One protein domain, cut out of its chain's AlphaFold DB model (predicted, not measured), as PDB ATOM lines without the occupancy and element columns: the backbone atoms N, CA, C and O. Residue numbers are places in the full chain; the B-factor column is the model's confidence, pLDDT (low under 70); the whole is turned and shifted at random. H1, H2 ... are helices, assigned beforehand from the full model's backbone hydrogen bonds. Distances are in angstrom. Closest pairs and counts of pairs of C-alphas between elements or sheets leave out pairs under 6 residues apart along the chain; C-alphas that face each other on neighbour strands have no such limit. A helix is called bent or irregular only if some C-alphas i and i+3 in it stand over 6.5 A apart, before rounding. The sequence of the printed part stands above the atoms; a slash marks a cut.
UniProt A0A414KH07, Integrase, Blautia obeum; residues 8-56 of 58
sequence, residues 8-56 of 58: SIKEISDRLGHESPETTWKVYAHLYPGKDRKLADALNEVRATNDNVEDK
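Overview. This is residues 8 to 56 of the 58 residues of the protein "Integrase" of Blautia obeum (UniProt A0A414KH07). One long helix, H3, sticks out as a free arm from a small head, in which two shorter helices, H1 and H2, meet at a steep angle. The arm makes most of the length, and residues 33 to 56 stand free. The printed part has 49 residues with three named helices, H1, H2 and H3 in chain order, and no named strand; its class is all helix. The whole is extended, with a radius of gyration of the C-alphas of 15.8 A, and spans 48 by 19 by 12 A.

Arrangement. H3, residues 35 to 54, touches no helix. It is apart from H2, residues 21 to 31, although a tight link of 3 residues joins them. It is also apart from H1, residues 9 to 16. H1 and H2 touch, and their closest C-alphas, those of Ser 13 and Pro 21, are 5.4 A apart. Their lines stand at a steep tilt of 66 degrees, opposite ways, and their centres are 10.3 A apart. The link from H1 to H2, 4 residues, is tight. In H1 and H3 every O i to N i+4 pair is within hydrogen-bond range; in H2 it is 5 of 7.

Along the chain. H3 measures 28.9 A from C-alpha 35 at (190.433, 206.401, 176.834) to C-alpha 54 at (178.939, 192.494, 199.356). H2 measures 14.9 A and is irregular: C-alphas 27 and 30 are 7.6 A apart. H1 measures 10.4 A and begins with C-alpha 9 at (181.144, 209.917, 170.103).

Size, cuts and confidence. The C-alphas farthest apart, those of Gly 17 and Lys 56, are 48.2 A apart. The printed part has no cut, and neither link is long. The mean pLDDT of the printed part is 75.4; residue 19 and residues 52 to 56 are under 70.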
ATOM      1  N   SER A   8     180.088 213.044 173.747       75.19
ATOM      2  CA  SER A   8     180.291 211.631 173.443       75.19
ATOM      3  C   SER A   8     180.373 211.399 171.929       75.19
ATOM      4  O   SER A   8     179.781 212.123 171.129       75.19
ATOM      5  N   ILE A   9     181.082 210.340 171.515       75.38
ATOM      6  CA  ILE A   9     181.144 209.917 170.103       75.38
ATOM      7  C   ILE A   9     179.742 209.683 169.531       75.38
ATOM      8  O   ILE A   9     179.513 209.968 168.360       75.38
ATOM      9  N   LYS A  10     178.804 209.202 170.354       78.44
ATOM     10  CA  LYS A  10     177.420 208.978 169.943       78.44
ATOM     11  C   LYS A  10     176.731 210.288 169.553       78.44
ATOM     12  O   LYS A  10     176.191 210.369 168.462       78.44
ATOM     13  N   GLU A  11     176.814 211.326 170.382       78.75
ATOM     14  CA  GLU A  11     176.213 212.638 170.077       78.75
ATOM     15  C   GLU A  11     176.835 213.284 168.835       78.75
ATOM     16  O   GLU A  11     176.145 213.913 168.031       78.75
ATOM     17  N   ILE A  12     178.146 213.101 168.650       77.94
ATOM     18  CA  ILE A  12     178.845 213.563 167.448       77.94
ATOM     19  C   ILE A  12     178.344 212.791 166.220       77.94
ATOM     20  O   ILE A  12     178.065 213.404 165.193       77.94
ATOM     21  N   SER A  13     178.181 211.471 166.332       77.44
ATOM     22  CA  SER A  13     177.646 210.619 165.266       77.44
ATOM     23  C   SER A  13     176.220 211.006 164.878       77.44
ATOM     24  O   SER A  13     175.933 211.162 163.692       77.44
ATOM     25  N   ASP A  14     175.359 211.219 165.876       79.44
ATOM     26  CA  ASP A  14     173.955 211.599 165.699       79.44
ATOM     27  C   ASP A  14     173.846 212.958 164.977       79.44
ATOM     28  O   ASP A  14     173.008 213.133 164.093       79.44
ATOM     29  N   ARG A  15     174.738 213.917 165.277       82.75
ATOM     30  CA  ARG A  15     174.780 215.226 164.595       82.75
ATOM     31  C   ARG A  15     175.347 215.166 163.177       82.75
ATOM     32  O   ARG A  15     174.942 215.963 162.333       82.75
ATOM     33  N   LEU A  16     176.304 214.275 162.923       78.06
ATOM     34  CA  LEU A  16     176.890 214.078 161.592       78.06
ATOM     35  C   LEU A  16     175.974 213.270 160.660       78.06
ATOM     36  O   LEU A  16     176.232 213.219 159.461       78.06
ATOM     37  N   GLY A  17     174.906 212.665 161.190       75.38
ATOM     38  CA  GLY A  17     173.980 211.845 160.409       75.38
ATOM     39  C   GLY A  17     174.603 210.527 159.947       75.38
ATOM     40  O   GLY A  17     174.184 209.972 158.935       75.38
ATOM     41  N   HIS A  18     175.628 210.034 160.648       77.88
ATOM     42  CA  HIS A  18     176.201 208.727 160.345       77.88
ATOM     43  C   HIS A  18     175.247 207.627 160.819       77.88
ATOM     44  O   HIS A  18     174.910 207.572 162.000       77.88
ATOM     45  N   GLU A  19     174.877 206.716 159.914       66.31
ATOM     46  CA  GLU A  19     174.008 205.567 160.218       66.31
ATOM     47  C   GLU A  19     174.575 204.650 161.311       66.31
ATOM     48  O   GLU A  19     173.812 204.000 162.021       66.31
ATOM     49  N   SER A  20     175.905 204.619 161.478       72.25
ATOM     50  CA  SER A  20     176.566 203.885 162.559       72.25
ATOM     51  C   SER A  20     177.597 204.747 163.308       72.25
ATOM     52  O   SER A  20     178.493 205.330 162.678       72.25
ATOM     53  N   PRO A  21     177.563 204.746 164.660       71.25
ATOM     54  CA  PRO A  21     178.621 205.285 165.518       71.25
ATOM     55  C   PRO A  21     180.021 204.727 165.234       71.25
ATOM     56  O   PRO A  21     181.018 205.382 165.546       71.25
ATOM     57  N   GLU A  22     180.126 203.551 164.614       75.31
ATOM     58  CA  GLU A  22     181.404 202.914 164.277       75.31
ATOM     59  C   GLU A  22     182.177 203.694 163.214       75.31
ATOM     60  O   GLU A  22     183.407 203.745 163.264       75.31
ATOM     61  N   THR A  23     181.485 204.344 162.275       74.81
ATOM     62  CA  THR A  23     182.123 205.200 161.263       74.81
ATOM     63  C   THR A  23     182.759 206.415 161.932       74.81
ATOM     64  O   THR A  23     183.920 206.738 161.680       74.81
ATOM     65  N   THR A  24     182.034 207.037 162.864       76.81
ATOM     66  CA  THR A  24     182.538 208.144 163.688       76.81
ATOM     67  C   THR A  24     183.724 207.694 164.540       76.81
ATOM     68  O   THR A  24     184.734 208.396 164.605       76.81
ATOM     69  N   TRP A  25     183.652 206.503 165.141       77.06
ATOM     70  CA  TRP A  25     184.758 205.936 165.909       77.06
ATOM     71  C   TRP A  25     185.996 205.708 165.038       77.06
ATOM     72  O   TRP A  25     187.072 206.171 165.392       77.06
ATOM     73  N   LYS A  26     185.872 205.093 163.856       76.62
ATOM     74  CA  LYS A  26     187.016 204.861 162.954       76.62
ATOM     75  C   LYS A  26     187.720 206.152 162.538       76.62
ATOM     76  O   LYS A  26     188.945 206.178 162.462       76.62
ATOM     77  N   VAL A  27     186.961 207.218 162.288       77.25
ATOM     78  CA  VAL A  27     187.521 208.510 161.864       77.25
ATOM     79  C   VAL A  27     188.132 209.271 163.043       77.25
ATOM     80  O   VAL A  27     189.199 209.859 162.891       77.25
ATOM     81  N   TYR A  28     187.515 209.234 164.228       73.06
ATOM     82  CA  TYR A  28     187.886 210.100 165.356       73.06
ATOM     83  C   TYR A  28     188.515 209.386 166.565       73.06
ATOM     84  O   TYR A  28     188.895 210.060 167.521       73.06
ATOM     85  N   ALA A  29     188.696 208.060 166.550       71.12
ATOM     86  CA  ALA A  29     189.279 207.295 167.667       71.12
ATOM     87  C   ALA A  29     190.670 207.802 168.081       71.12
ATOM     88  O   ALA A  29     191.003 207.813 169.264       71.12
ATOM     89  N   HIS A  30     191.460 208.300 167.126       77.50
ATOM     90  CA  HIS A  30     192.780 208.882 167.379       77.50
ATOM     91  C   HIS A  30     192.750 210.111 168.310       77.50
ATOM     92  O   HIS A  30     193.774 210.472 168.881       77.50
ATOM     93  N   LEU A  31     191.588 210.743 168.490       71.94
ATOM     94  CA  LEU A  31     191.394 211.887 169.386       71.94
ATOM     95  C   LEU A  31     191.097 211.471 170.830       71.94
ATOM     96  O   LEU A  31     191.017 212.315 171.723       71.94
ATOM     97  N   TYR A  32     190.972 210.168 171.076       70.25
ATOM     98  CA  TYR A  32     190.749 209.597 172.396       70.25
ATOM     99  C   TYR A  32     191.876 208.630 172.812       70.25
ATOM    100  O   TYR A  32     191.591 207.519 173.266       70.25
ATOM    101  N   PRO A  33     193.166 209.025 172.722       71.12
ATOM    102  CA  PRO A  33     194.266 208.136 173.072       71.12
ATOM    103  C   PRO A  33     194.185 207.736 174.549       71.12
ATOM    104  O   PRO A  33     194.060 208.575 175.445       71.12
ATOM    105  N   GLY A  34     194.226 206.428 174.807       71.19
ATOM    106  CA  GLY A  34     194.200 205.870 176.160       71.19
ATOM    107  C   GLY A  34     192.854 205.980 176.886       71.19
ATOM    108  O   GLY A  34     192.795 205.655 178.074       71.19
ATOM    109  N   LYS A  35     191.771 206.413 176.221       70.62
ATOM    110  CA  LYS A  35     190.433 206.401 176.834       70.62
ATOM    111  C   LYS A  35     189.918 204.993 177.093       70.62
ATOM    112  O   LYS A  35     189.289 204.796 178.124       70.62
ATOM    113  N   ASP A  36     190.247 204.034 176.235       70.38
ATOM    114  CA  ASP A  36     189.856 202.633 176.421       70.38
ATOM    115  C   ASP A  36     190.420 202.074 177.730       70.38
ATOM    116  O   ASP A  36     189.708 201.448 178.509       70.38
ATOM    117  N   ARG A  37     191.688 202.389 178.022       77.56
ATOM    118  CA  ARG A  37     192.343 201.991 179.270       77.56
ATOM    119  C   ARG A  37     191.738 202.695 180.479       77.56
ATOM    120  O   ARG A  37     191.376 202.021 181.426       77.56
ATOM    121  N   LYS A  38     191.515 204.012 180.409       77.25
ATOM    122  CA  LYS A  38     190.828 204.752 181.485       77.25
ATOM    123  C   LYS A  38     189.421 204.220 181.764       77.25
ATOM    124  O   LYS A  38     189.003 204.197 182.914       77.25
ATOM    125  N   LEU A  39     188.690 203.821 180.724       77.62
ATOM    126  CA  LEU A  39     187.360 203.234 180.859       77.62
ATOM    127  C   LEU A  39     187.431 201.846 181.501       77.62
ATOM    128  O   LEU A  39     186.648 201.560 182.402       77.62
ATOM    129  N   ALA A  40     188.372 201.007 181.064       79.94
ATOM    130  CA  ALA A  40     188.603 199.695 181.661       79.94
ATOM    131  C   ALA A  40     189.025 199.807 183.135       79.94
ATOM    132  O   ALA A  40     188.487 199.090 183.974       79.94
ATOM    133  N   ASP A  41     189.923 200.738 183.457       85.19
ATOM    134  CA  ASP A  41     190.388 200.999 184.821       85.19
ATOM    135  C   ASP A  41     189.225 201.473 185.709       85.19
ATOM    136  O   ASP A  41     188.981 200.884 186.759       85.19
ATOM    137  N   ALA A  42     188.423 202.442 185.247       84.81
ATOM    138  CA  ALA A  42     187.237 202.907 185.970       84.81
ATOM    139  C   ALA A  42     186.191 201.795 186.172       84.81
ATOM    140  O   ALA A  42     185.571 201.705 187.229       84.81
ATOM    141  N   LEU A  43     185.995 200.920 185.180       85.81
ATOM    142  CA  LEU A  43     185.089 199.777 185.309       85.81
ATOM    143  C   LEU A  43     185.597 198.769 186.347       85.81
ATOM    144  O   LEU A  43     184.802 198.221 187.110       85.81
ATOM    145  N   ASN A  44     186.908 198.534 186.389       87.50
ATOM    146  CA  ASN A  44     187.526 197.669 187.388       87.50
ATOM    147  C   ASN A  44     187.416 198.265 188.798       87.50
ATOM    148  O   ASN A  44     187.130 197.522 189.731       87.50
ATOM    149  N   GLU A  45     187.563 199.582 188.958       87.69
ATOM    150  CA  GLU A  45     187.336 200.270 190.239       87.69
ATOM    151  C   GLU A  45     185.880 200.144 190.711       87.69
ATOM    152  O   GLU A  45     185.628 199.832 191.876       87.69
ATOM    153  N   VAL A  46     184.904 200.325 189.814       89.06
ATOM    154  CA  VAL A  46     183.476 200.143 190.138       89.06
ATOM    155  C   VAL A  46     183.182 198.697 190.545       89.06
ATOM    156  O   VAL A  46     182.447 198.460 191.497       89.06
ATOM    157  N   ARG A  47     183.776 197.712 189.865       82.81
ATOM    158  CA  ARG A  47     183.631 196.299 190.247       82.81
ATOM    159  C   ARG A  47     184.248 196.018 191.611       82.81
ATOM    160  O   ARG A  47     183.547 195.544 192.492       82.81
ATOM    161  N   ALA A  48     185.498 196.422 191.820       82.12
ATOM    162  CA  ALA A  48     186.189 196.221 193.089       82.12
ATOM    163  C   ALA A  48     185.458 196.891 194.264       82.12
ATOM    164  O   ALA A  48     185.416 196.340 195.359       82.12
ATOM    165  N   THR A  49     184.870 198.073 194.060       80.75
ATOM    166  CA  THR A  49     184.072 198.739 195.100       80.75
ATOM    167  C   THR A  49     182.771 198.002 195.401       80.75
ATOM    168  O   THR A  49     182.430 197.889 196.574       80.75
ATOM    169  N   ASN A  50     182.085 197.459 194.394       74.00
ATOM    170  CA  ASN A  50     180.879 196.655 194.602       74.00
ATOM    171  C   ASN A  50     181.186 195.323 195.307       74.00
ATOM    172  O   ASN A  50     180.504 194.988 196.271       74.00
ATOM    173  N   ASP A  51     182.257 194.631 194.913       72.25
ATOM    174  CA  ASP A  51     182.675 193.364 195.532       72.25
ATOM    175  C   ASP A  51     182.995 193.555 197.034       72.25
ATOM    176  O   ASP A  51     182.604 192.759 197.881       72.25
ATOM    177  N   ASN A  52     183.621 194.681 197.402       63.22
ATOM    178  CA  ASN A  52     183.910 195.028 198.805       63.22
ATOM    179  C   ASN A  52     182.672 195.434 199.632       63.22
ATOM    180  O   ASN A  52     182.763 195.545 200.859       63.22
ATOM    181  N   VAL A  53     181.547 195.750 198.985       61.50
ATOM    182  CA  VAL A  53     180.280 196.092 199.655       61.50
ATOM    183  C   VAL A  53     179.461 194.833 199.944       61.50
ATOM    184  O   VAL A  53     178.750 194.805 200.947       61.50
ATOM    185  N   GLU A  54     179.597 193.786 199.130       57.91
ATOM    186  CA  GLU A  54     178.939 192.494 199.356       57.91
ATOM    187  C   GLU A  54     179.550 191.744 200.555       57.91
ATOM    188  O   GLU A  54     178.802 191.287 201.414       57.91
ATOM    189  N   ASP A  55     180.878 191.771 200.723       58.25
ATOM    190  CA  ASP A  55     181.593 191.146 201.859       58.25
ATOM    191  C   ASP A  55     181.321 191.789 203.239       58.25
ATOM    192  O   ASP A  55     181.734 191.264 204.272       58.25
ATOM    193  N   LYS A  56     180.663 192.956 203.297       57.09
ATOM    194  CA  LYS A  56     180.352 193.661 204.561       57.09
ATOM    195  C   LYS A  56     178.925 193.443 205.063       57.09
ATOM    196  O   LYS A  56     178.587 193.963 206.128       57.09
TER     197      LYS A  56